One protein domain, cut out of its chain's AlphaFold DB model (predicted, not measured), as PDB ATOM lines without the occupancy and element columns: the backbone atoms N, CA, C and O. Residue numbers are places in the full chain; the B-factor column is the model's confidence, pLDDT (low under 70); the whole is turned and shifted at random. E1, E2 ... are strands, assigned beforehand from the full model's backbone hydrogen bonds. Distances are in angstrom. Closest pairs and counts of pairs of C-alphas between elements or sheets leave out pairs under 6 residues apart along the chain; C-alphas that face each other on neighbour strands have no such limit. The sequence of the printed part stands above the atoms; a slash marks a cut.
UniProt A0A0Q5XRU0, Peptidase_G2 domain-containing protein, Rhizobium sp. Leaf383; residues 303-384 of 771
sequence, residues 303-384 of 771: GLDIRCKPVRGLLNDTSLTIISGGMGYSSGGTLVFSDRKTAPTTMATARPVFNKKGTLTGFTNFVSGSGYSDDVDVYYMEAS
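This is residues 303 to 384 of the 771 residues of the protein "Peptidase_G2 domain-containing protein" of Rhizobium sp. Leaf383 (UniProt A0A0Q5XRU0). Three antiparallel strand pairs, E4 with E5, E3 with E6 and E1 with E2, stand round a shared middle as a loose, long barrel; E5 meets E2, E1 meets E6 and E3 meets E4, and the bend in E2 lets its far part reach E5. The 82 printed residues hold six named strands, E1 to E6 in chain order, and no named helix. The class is all strand, with 40 residues, under half, in named elements. The whole is compact, with a radius of gyration of the C-alphas of 12.3 A, and elongated, spanning 36 by 20 by 20 A.

Find C-alpha 349 at (4.311, 9.245, 94.646); from there E4 runs to residue 354, 16.6 A, and E5, residues 360 to 367, runs 18.6 A. E3 is residues 334 to 339, 16.4 A, and E6 residues 376 to 381, 15.7 A, ending at (11.739, 17.276, 96.006). E1, residues 303 to 308, covers 16.5 A from (23.391, 15.001, 87.977). E2, residues 320 to 327, covers 18.7 A and bends by 66 degrees at residue 323.

Look first at the hairpin of E4 and E5, antiparallel at 155 degrees, with N 351 and O 364 2.8 A apart. E3 comes to E4 at the C-alphas of Thr 334 and Arg 351, their closest, 4.7 A. E3 and E6 are antiparallel at 153 degrees; N 336 and O 379 are 2.8 A apart. E6 and E1 have their closest C-alphas at Val 376 and Cys 308, 6.1 A. The hairpin of E1 and E2 is antiparallel at 173 degrees; N 307 and O 321 are 2.8 A apart. E2 and E5 have their closest C-alphas at Gly 325 and Leu 360, 4.3 A; E2 and E6 are apart.

The C-alphas of Thr 342 and Lys 356, the two farthest apart, are 37.1 A apart. The printed part has no cut; the link from E1 to E2 is long, with 11 residues, and in it residues 314 to 315 pair antiparallel with residues 369 to 370. Mean pLDDT of the printed part is 75.0; look for low confidence at residues 327 to 334 and 379 to 384, among the 23 residues under 70.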
ATOM      1  N   GLY A 303      23.316  16.055  88.997       60.69
ATOM      2  CA  GLY A 303      23.391  15.001  87.977       60.69
ATOM      3  C   GLY A 303      22.365  13.858  88.055       60.69
ATOM      4  O   GLY A 303      22.590  12.830  87.417       60.69
ATOM      5  N   LEU A 304      21.266  13.989  88.813       69.88
ATOM      6  CA  LEU A 304      20.172  13.003  88.816       69.88
ATOM      7  C   LEU A 304      19.345  13.064  87.527       69.88
ATOM      8  O   LEU A 304      18.846  14.129  87.143       69.88
ATOM      9  N   ASP A 305      19.130  11.899  86.915       69.81
ATOM     10  CA  ASP A 305      18.263  11.752  85.752       69.81
ATOM     11  C   ASP A 305      17.408  10.482  85.811       69.81
ATOM     12  O   ASP A 305      17.916   9.359  85.904       69.81
ATOM     13  N   ILE A 306      16.089  10.676  85.765       75.88
ATOM     14  CA  ILE A 306      15.076   9.627  85.872       75.88
ATOM     15  C   ILE A 306      14.105   9.799  84.711       75.88
ATOM     16  O   ILE A 306      13.536  10.871  84.514       75.88
ATOM     17  N   ARG A 307      13.877   8.718  83.972       77.12
ATOM     18  CA  ARG A 307      12.857   8.643  82.930       77.12
ATOM     19  C   ARG A 307      11.586   8.028  83.489       77.12
ATOM     20  O   ARG A 307      11.657   7.009  84.173       77.12
ATOM     21  N   CYS A 308      10.442   8.603  83.131       81.69
ATOM     22  CA  CYS A 308       9.131   8.019  83.381       81.69
ATOM     23  C   CYS A 308       8.421   7.711  82.063       81.69
ATOM     24  O   CYS A 308       8.405   8.539  81.156       81.69
ATOM     25  N   LYS A 309       7.853   6.509  81.954       83.06
ATOM     26  CA  LYS A 309       6.978   6.096  80.854       83.06
ATOM     27  C   LYS A 309       5.760   5.369  81.426       83.06
ATOM     28  O   LYS A 309       5.866   4.174  81.705       83.06
ATOM     29  N   PRO A 310       4.629   6.066  81.631       83.06
ATOM     30  CA  PRO A 310       3.384   5.425  82.037       83.06
ATOM     31  C   PRO A 310       2.930   4.385  81.009       83.06
ATOM     32  O   PRO A 310       3.147   4.540  79.808       83.06
ATOM     33  N   VAL A 311       2.270   3.322  81.464       81.56
ATOM     34  CA  VAL A 311       1.748   2.259  80.593       81.56
ATOM     35  C   VAL A 311       0.229   2.341  80.589       81.56
ATOM     36  O   VAL A 311      -0.409   2.086  81.607       81.56
ATOM     37  N   ARG A 312      -0.365   2.702  79.441       80.19
ATOM     38  CA  ARG A 312      -1.825   2.906  79.292       80.19
ATOM     39  C   ARG A 312      -2.397   3.875  80.343       80.19
ATOM     40  O   ARG A 312      -3.465   3.640  80.901       80.19
ATOM     41  N   GLY A 313      -1.646   4.933  80.637       78.44
ATOM     42  CA  GLY A 313      -1.997   5.968  81.610       78.44
ATOM     43  C   GLY A 313      -1.887   5.581  83.085       78.44
ATOM     44  O   GLY A 313      -2.285   6.372  83.944       78.44
ATOM     45  N   LEU A 314      -1.326   4.406  83.393       84.81
ATOM     46  CA  LEU A 314      -0.948   3.995  84.744       84.81
ATOM     47  C   LEU A 314       0.539   4.285  84.990       84.81
ATOM     48  O   LEU A 314       1.388   3.887  84.191       84.81
ATOM     49  N   LEU A 315       0.849   4.928  86.116       85.56
ATOM     50  CA  LEU A 315       2.211   5.218  86.568       85.56
ATOM     51  C   LEU A 315       2.504   4.408  87.839       85.56
ATOM     52  O   LEU A 315       1.890   4.637  88.880       85.56
ATOM     53  N   ASN A 316       3.435   3.457  87.744       85.06
ATOM     54  CA  ASN A 316       3.865   2.564  88.828       85.06
ATOM     55  C   ASN A 316       5.405   2.444  88.889       85.06
ATOM     56  O   ASN A 316       6.125   3.110  88.144       85.06
ATOM     57  N   ASP A 317       5.917   1.577  89.759       77.69
ATOM     58  CA  ASP A 317       7.348   1.306  89.938       77.69
ATOM     59  C   ASP A 317       8.060   0.849  88.651       77.69
ATOM     60  O   ASP A 317       9.181   1.281  88.384       77.69
ATOM     61  N   THR A 318       7.393   0.062  87.802       80.31
ATOM     62  CA  THR A 318       7.925  -0.366  86.493       80.31
ATOM     63  C   THR A 318       7.969   0.752  85.447       80.31
ATOM     64  O   THR A 318       8.635   0.617  84.423       80.31
ATOM     65  N   SER A 319       7.294   1.877  85.704       81.50
ATOM     66  CA  SER A 319       7.266   3.036  84.804       81.50
ATOM     67  C   SER A 319       8.526   3.905  84.913       81.50
ATOM     68  O   SER A 319       8.682   4.833  84.120       81.50
ATOM     69  N   LEU A 320       9.411   3.646  85.887       83.88
ATOM     70  CA  LEU A 320      10.620   4.434  86.125       83.88
ATOM     71  C   LEU A 320      11.895   3.749  85.633       83.88
ATOM     72  O   LEU A 320      12.123   2.564  85.852       83.88
ATOM     73  N   THR A 321      12.795   4.530  85.040       81.12
ATOM     74  CA  THR A 321      14.149   4.090  84.687       81.12
ATOM     75  C   THR A 321      15.169   5.120  85.162       81.12
ATOM     76  O   THR A 321      15.089   6.289  84.792       81.12
ATOM     77  N   ILE A 322      16.140   4.692  85.972       79.94
ATOM     78  CA  ILE A 322      17.258   5.542  86.402       79.94
ATOM     79  C   ILE A 322      18.262   5.614  85.249       79.94
ATOM     80  O   ILE A 322      18.859   4.601  84.893       79.94
ATOM     81  N   ILE A 323      18.435   6.800  84.664       74.75
ATOM     82  CA  ILE A 323      19.434   7.053  83.614       74.75
ATOM     83  C   ILE A 323      20.770   7.437  84.258       74.75
ATOM     84  O   ILE A 323      21.820   6.943  83.855       74.75
ATOM     85  N   SER A 324      20.729   8.277  85.295       74.81
ATOM     86  CA  SER A 324      21.887   8.652  86.111       74.81
ATOM     87  C   SER A 324      21.461   8.820  87.564       74.81
ATOM     88  O   SER A 324      20.494   9.522  87.855       74.81
ATOM     89  N   GLY A 325      22.192   8.197  88.493       70.12
ATOM     90  CA  GLY A 325      21.886   8.277  89.923       70.12
ATOM     91  C   GLY A 325      22.343   9.575  90.604       70.12
ATOM     92  O   GLY A 325      21.963   9.817  91.749       70.12
ATOM     93  N   GLY A 326      23.158  10.392  89.926       72.38
ATOM     94  CA  GLY A 326      23.729  11.631  90.465       72.38
ATOM     95  C   GLY A 326      24.556  11.458  91.753       72.38
ATOM     96  O   GLY A 326      24.923  10.342  92.136       72.38
ATOM     97  N   MET A 327      24.892  12.564  92.422       65.06
ATOM     98  CA  MET A 327      25.656  12.577  93.683       65.06
ATOM     99  C   MET A 327      25.223  13.722  94.610       65.06
ATOM    100  O   MET A 327      24.764  14.767  94.152       65.06
ATOM    101  N   GLY A 328      25.420  13.553  95.924       63.31
ATOM    102  CA  GLY A 328      25.171  14.609  96.916       63.31
ATOM    103  C   GLY A 328      23.708  14.798  97.331       63.31
ATOM    104  O   GLY A 328      23.378  15.823  97.918       63.31
ATOM    105  N   TYR A 329      22.824  13.838  97.044       68.75
ATOM    106  CA  TYR A 329      21.440  13.856  97.528       68.75
ATOM    107  C   TYR A 329      21.329  13.290  98.957       68.75
ATOM    108  O   TYR A 329      21.992  12.313  99.306       68.75
ATOM    109  N   SER A 330      20.470  13.882  99.790       62.41
ATOM    110  CA  SER A 330      20.175  13.403 101.151       62.41
ATOM    111  C   SER A 330      19.004  12.414 101.166       62.41
ATOM    112  O   SER A 330      18.082  12.541 100.370       62.41
ATOM    113  N   SER A 331      18.968  11.469 102.110       59.53
ATOM    114  CA  SER A 331      17.795  10.607 102.315       59.53
ATOM    115  C   SER A 331      16.619  11.388 102.936       59.53
ATOM    116  O   SER A 331      16.812  12.157 103.877       59.53
ATOM    117  N   GLY A 332      15.391  11.199 102.423       58.84
ATOM    118  CA  GLY A 332      14.160  11.739 103.040       58.84
ATOM    119  C   GLY A 332      13.084  12.286 102.092       58.84
ATOM    120  O   GLY A 332      11.909  12.219 102.441       58.84
ATOM    121  N   GLY A 333      13.465  12.760 100.902       65.44
ATOM    122  CA  GLY A 333      12.536  13.411  99.964       65.44
ATOM    123  C   GLY A 333      11.537  12.498  99.236       65.44
ATOM    124  O   GLY A 333      11.516  11.280  99.423       65.44
ATOM    125  N   THR A 334      10.727  13.093  98.356       69.69
ATOM    126  CA  THR A 334       9.724  12.392  97.524       69.69
ATOM    127  C   THR A 334       9.897  12.778  96.052       69.69
ATOM    128  O   THR A 334      10.250  13.913  95.732       69.69
ATOM    129  N   LEU A 335       9.673  11.832  95.142       74.94
ATOM    130  CA  LEU A 335       9.558  12.099  93.713       74.94
ATOM    131  C   LEU A 335       8.165  12.631  93.395       74.94
ATOM    132  O   LEU A 335       7.159  12.021  93.766       74.94
ATOM    133  N   VAL A 336       8.132  13.742  92.674       72.31
ATOM    134  CA  VAL A 336       6.918  14.349  92.143       72.31
ATOM    135  C   VAL A 336       6.863  14.102  90.645       72.31
ATOM    136  O   VAL A 336       7.857  14.274  89.938       72.31
ATOM    137  N   PHE A 337       5.684  13.702  90.181       79.19
ATOM    138  CA  PHE A 337       5.404  13.395  88.786       79.19
ATOM    139  C   PHE A 337       4.503  14.477  88.210       79.19
ATOM    140  O   PHE A 337       3.399  14.679  88.717       79.19
ATOM    141  N   SER A 338       4.955  15.155  87.156       70.94
ATOM    142  CA  SER A 338       4.147  16.154  86.454       70.94
ATOM    143  C   SER A 338       3.879  15.697  85.034       70.94
ATOM    144  O   SER A 338       4.803  15.515  84.249       70.94
ATOM    145  N   ASP A 339       2.606  15.565  84.698       72.94
ATOM    146  CA  ASP A 339       2.160  15.344  83.329       72.94
ATOM    147  C   ASP A 339       2.129  16.680  82.571       72.94
ATOM    148  O   ASP A 339       1.664  17.699  83.093       72.94
ATOM    149  N   ARG A 340       2.677  16.692  81.353       63.38
ATOM    150  CA  ARG A 340       2.753  17.891  80.511       63.38
ATOM    151  C   ARG A 340       1.473  18.161  79.721       63.38
ATOM    152  O   ARG A 340       1.252  19.304  79.320       63.38
ATOM    153  N   LYS A 341       0.651  17.139  79.468       65.75
ATOM    154  CA  LYS A 341      -0.488  17.201  78.535       65.75
ATOM    155  C   LYS A 341      -1.833  17.164  79.243       65.75
ATOM    156  O   LYS A 341      -2.768  17.824  78.797       65.75
ATOM    157  N   THR A 342      -1.938  16.397  80.322       66.94
ATOM    158  CA  THR A 342      -3.208  16.139  81.012       66.94
ATOM    159  C   THR A 342      -3.077  16.270  82.520       66.94
ATOM    160  O   THR A 342      -1.995  16.129  83.073       66.94
ATOM    161  N   ALA A 343      -4.185  16.557  83.206       71.50
ATOM    162  CA  ALA A 343      -4.237  16.448  84.658       71.50
ATOM    163  C   ALA A 343      -4.515  14.978  85.033       71.50
ATOM    164  O   ALA A 343      -5.552  14.455  84.615       71.50
ATOM    165  N   PRO A 344      -3.640  14.312  85.808       80.88
ATOM    166  CA  PRO A 344      -3.875  12.936  86.227       80.88
ATOM    167  C   PRO A 344      -5.100  12.828  87.139       80.88
ATOM    168  O   PRO A 344      -5.346  13.699  87.975       80.88
ATOM    169  N   THR A 345      -5.842  11.727  87.026       82.31
ATOM    170  CA  THR A 345      -7.003  11.430  87.880       82.31
ATOM    171  C   THR A 345      -6.593  11.037  89.294       82.31
ATOM    172  O   THR A 345      -7.299  11.357  90.248       82.31
ATOM    173  N   THR A 346      -5.443  10.377  89.453       82.62
ATOM    174  CA  THR A 346      -4.829  10.122  90.764       82.62
ATOM    175  C   THR A 346      -3.322  10.329  90.701       82.62
ATOM    176  O   THR A 346      -2.668   9.888  89.758       82.62
ATOM    177  N   MET A 347      -2.762  10.992  91.715       81.62
ATOM    178  CA  MET A 347      -1.331  11.302  91.775       81.62
ATOM    179  C   MET A 347      -0.502  10.078  92.164       81.62
ATOM    180  O   MET A 347      -0.836   9.388  93.126       81.62
ATOM    181  N   ALA A 348       0.607   9.851  91.461       82.44
ATOM    182  CA  ALA A 348       1.642   8.915  91.881       82.44
ATOM    183  C   ALA A 348       2.622   9.575  92.865       82.44
ATOM    184  O   ALA A 348       2.889  10.774  92.774       82.44
ATOM    185  N   THR A 349       3.212   8.791  93.769       80.81
ATOM    186  CA  THR A 349       4.311   9.245  94.646       80.81
ATOM    187  C   THR A 349       5.328   8.132  94.850       80.81
ATOM    188  O   THR A 349       4.940   6.972  94.961       80.81
ATOM    189  N   ALA A 350       6.612   8.464  94.967       82.94
ATOM    190  CA  ALA A 350       7.660   7.483  95.256       82.94
ATOM    191  C   ALA A 350       8.765   8.087  96.123       82.94
ATOM    192  O   ALA A 350       9.085   9.265  95.984       82.94
ATOM    193  N   ARG A 351       9.389   7.293  96.997       80.75
ATOM    194  CA  ARG A 351      10.532   7.738  97.808       80.75
ATOM    195  C   ARG A 351      11.850   7.224  97.231       80.75
ATOM    196  O   ARG A 351      12.033   6.008  97.169       80.75
ATOM    197  N   PRO A 352      12.785   8.098  96.835       79.81
ATOM    198  CA  PRO A 352      14.098   7.674  96.376       79.81
ATOM    199  C   PRO A 352      14.974   7.183  97.531       79.81
ATOM    200  O   PRO A 352      14.932   7.701  98.648       79.81
ATOM    201  N   VAL A 353      15.796   6.181  97.237       80.50
ATOM    202  CA  VAL A 353      16.782   5.595  98.146       80.50
ATOM    203  C   VAL A 353      18.171   5.957  97.645       80.50
ATOM    204  O   VAL A 353      18.511   5.639  96.507       80.50
ATOM    205  N   PHE A 354      18.975   6.593  98.495       81.69
ATOM    206  CA  PHE A 354      20.338   7.005  98.166       81.69
ATOM    207  C   PHE A 354      21.371   6.208  98.964       81.69
ATOM    208  O   PHE A 354      21.135   5.835 100.115       81.69
ATOM    209  N   ASN A 355      22.542   5.978  98.372       79.56
ATOM    210  CA  ASN A 355      23.687   5.415  99.083       79.56
ATOM    211  C   ASN A 355      24.392   6.471  99.965       79.56
ATOM    212  O   ASN A 355      24.036   7.646  99.976       79.56
ATOM    213  N   LYS A 356      25.459   6.072 100.672       72.50
ATOM    214  CA  LYS A 356      26.236   6.963 101.561       72.50
ATOM    215  C   LYS A 356      26.886   8.171 100.864       72.50
ATOM    216  O   LYS A 356      27.276   9.108 101.545       72.50
ATOM    217  N   LYS A 357      27.034   8.142  99.535       66.44
ATOM    218  CA  LYS A 357      27.555   9.253  98.716       66.44
ATOM    219  C   LYS A 357      26.433  10.134  98.145       66.44
ATOM    220  O   LYS A 357      26.699  11.060  97.382       66.44
ATOM    221  N   GLY A 358      25.180   9.830  98.482       67.69
ATOM    222  CA  GLY A 358      24.016  10.522  97.956       67.69
ATOM    223  C   GLY A 358      23.707  10.186  96.499       67.69
ATOM    224  O   GLY A 358      23.135  11.020  95.818       67.69
ATOM    225  N   THR A 359      24.105   9.016  95.991       79.31
ATOM    226  CA  THR A 359      23.726   8.533  94.647       79.31
ATOM    227  C   THR A 359      22.453   7.705  94.735       79.31
ATOM    228  O   THR A 359      22.362   6.830  95.598       79.31
ATOM    229  N   LEU A 360      21.487   7.959  93.848       81.69
ATOM    230  CA  LEU A 360      20.221   7.232  93.791       81.69
ATOM    231  C   LEU A 360      20.468   5.769  93.408       81.69
ATOM    232  O   LEU A 360      21.064   5.484  92.371       81.69
ATOM    233  N   THR A 361      19.972   4.850  94.232       82.81
ATOM    234  CA  THR A 361      20.096   3.400  94.030       82.81
ATOM    235  C   THR A 361      18.759   2.694  93.821       82.81
ATOM    236  O   THR A 361      18.754   1.531  93.438       82.81
ATOM    237  N   GLY A 362      17.626   3.357  94.070       83.75
ATOM    238  CA  GLY A 362      16.304   2.764  93.861       83.75
ATOM    239  C   GLY A 362      15.158   3.603  94.422       83.75
ATOM    240  O   GLY A 362      15.367   4.730  94.871       83.75
ATOM    241  N   PHE A 363      13.952   3.034  94.416       85.31
ATOM    242  CA  PHE A 363      12.725   3.670  94.905       85.31
ATOM    243  C   PHE A 363      12.001   2.765  95.909       85.31
ATOM    244  O   PHE A 363      12.085   1.544  95.830       85.31
ATOM    245  N   THR A 364      11.282   3.365  96.853       81.38
ATOM    246  CA  THR A 364      10.481   2.689  97.887       81.38
ATOM    247  C   THR A 364       9.154   3.416  98.086       81.38
ATOM    248  O   THR A 364       9.002   4.556  97.645       81.38
ATOM    249  N   ASN A 365       8.194   2.773  98.760       78.06
ATOM    250  CA  ASN A 365       6.882   3.349  99.088       78.06
ATOM    251  C   ASN A 365       6.172   3.952  97.866       78.06
ATOM    252  O   ASN A 365       5.679   5.079  97.916       78.06
ATOM    253  N   PHE A 366       6.180   3.215  96.755       85.31
ATOM    254  CA  PHE A 366       5.540   3.653  95.525       85.31
ATOM    255  C   PHE A 366       4.018   3.585  95.673       85.31
ATOM    256  O   PHE A 366       3.465   2.533  95.990       85.31
ATOM    257  N   VAL A 367       3.346   4.701  95.416       86.44
ATOM    258  CA  VAL A 367       1.890   4.790  95.286       86.44
ATOM    259  C   VAL A 367       1.591   5.024  93.813       86.44
ATOM    260  O   VAL A 367       2.060   6.011  93.243       86.44
ATOM    261  N   SER A 368       0.858   4.101  93.192       86.12
ATOM    262  CA  SER A 368       0.535   4.177  91.765       86.12
ATOM    263  C   SER A 368      -0.464   5.296  91.470       86.12
ATOM    264  O   SER A 368      -1.431   5.486  92.207       86.12
ATOM    265  N   GLY A 369      -0.256   5.997  90.360       85.94
ATOM    266  CA  GLY A 369      -1.147   7.043  89.859       85.94
ATOM    267  C   GLY A 369      -1.787   6.665  88.523       85.94
ATOM    268  O   GLY A 369      -1.303   5.773  87.825       85.94
ATOM    269  N   SER A 370      -2.885   7.327  88.162       85.88
ATOM    270  CA  SER A 370      -3.680   7.036  86.961       85.88
ATOM    271  C   SER A 370      -4.069   8.311  86.212       85.88
ATOM    272  O   SER A 370      -4.112   9.391  86.801       85.88
ATOM    273  N   GLY A 371      -4.361   8.177  84.917       82.62
ATOM    274  CA  GLY A 371      -4.757   9.290  84.047       82.62
ATOM    275  C   GLY A 371      -3.580  10.101  83.501       82.62
ATOM    276  O   GLY A 371      -3.780  11.227  83.061       82.62
ATOM    277  N   TYR A 372      -2.369   9.543  83.549       82.12
ATOM    278  CA  TYR A 372      -1.174  10.172  82.992       82.12
ATOM    279  C   TYR A 372      -1.108   9.997  81.464       82.12
ATOM    280  O   TYR A 372      -1.510   8.964  80.931       82.12
ATOM    281  N   SER A 373      -0.565  10.983  80.758       79.31
ATOM    282  CA  SER A 373      -0.191  10.890  79.347       79.31
ATOM    283  C   SER A 373       1.172  10.208  79.169       79.31
ATOM    284  O   SER A 373       1.858   9.886  80.135       79.31
ATOM    285  N   ASP A 374       1.605  10.026  77.920       76.69
ATOM    286  CA  ASP A 374       2.941   9.491  77.606       76.69
ATOM    287  C   ASP A 374       4.081  10.504  77.854       76.69
ATOM    288  O   ASP A 374       5.234  10.232  77.521       76.69
ATOM    289  N   ASP A 375       3.770  11.691  78.385       71.25
ATOM    290  CA  ASP A 375       4.695  12.814  78.540       71.25
ATOM    291  C   ASP A 375       4.704  13.309  79.993       71.25
ATOM    292  O   ASP A 375       3.993  14.246  80.372       71.25
ATOM    293  N   VAL A 376       5.476  12.600  80.825       72.38
ATOM    294  CA  VAL A 376       5.561  12.813  82.275       72.38
ATOM    295  C   VAL A 376       6.995  13.077  82.691       72.38
ATOM    296  O   VAL A 376       7.891  12.260  82.466       72.38
ATOM    297  N   ASP A 377       7.191  14.185  83.389       69.62
ATOM    298  CA  ASP A 377       8.454  14.501  84.029       69.62
ATOM    299  C   ASP A 377       8.503  14.011  85.473       69.62
ATOM    300  O   ASP A 377       7.499  14.000  86.193       69.62
ATOM    301  N   VAL A 378       9.717  13.681  85.914       72.38
ATOM    302  CA  VAL A 378      10.015  13.288  87.290       72.38
ATOM    303  C   VAL A 378      10.957  14.300  87.909       72.38
ATOM    304  O   VAL A 378      12.035  14.572  87.375       72.38
ATOM    305  N   TYR A 379      10.585  14.794  89.082       66.44
ATOM    306  CA  TYR A 379      11.405  15.718  89.852       66.44
ATOM    307  C   TYR A 379      11.608  15.181  91.254       66.44
ATOM    308  O   TYR A 379      10.697  14.618  91.857       66.44
ATOM    309  N   TYR A 380      12.806  15.386  91.791       64.38
ATOM    310  CA  TYR A 380      13.079  15.085  93.182       64.38
ATOM    311  C   TYR A 380      12.862  16.326  94.041       64.38
ATOM    312  O   TYR A 380      13.516  17.346  93.828       64.38
ATOM    313  N   MET A 381      11.942  16.240  95.002       56.34
ATOM    314  CA  MET A 381      11.739  17.276  96.006       56.34
ATOM    315  C   MET A 381      12.463  16.890  97.296       56.34
ATOM    316  O   MET A 381      12.216  15.813  97.838       56.34
ATOM    317  N   GLU A 382      13.313  17.813  97.763       54.12
ATOM    318  CA  GLU A 382      14.222  17.779  98.926       54.12
ATOM    319  C   GLU A 382      15.647  17.256  98.683       54.12
ATOM    320  O   GLU A 382      15.887  16.062  98.753       54.12
ATOM    321  N   ALA A 383      16.649  18.135  98.585       44.34
ATOM    322  CA  ALA A 383      17.984  17.828  99.115       44.34
ATOM    323  C   ALA A 383      18.821  19.096  99.332       44.34
ATOM    324  O   ALA A 383      18.669  20.094  98.633       44.34
ATOM    325  N   SER A 384      19.697  19.025 100.329       47.66
ATOM    326  CA  SER A 384      20.631  20.054 100.793       47.66
ATOM    327  C   SER A 384      21.585  20.549  99.694       47.66
ATOM    328  O   SER A 384      22.558  19.867  99.377       47.66
TER     329      SER A 384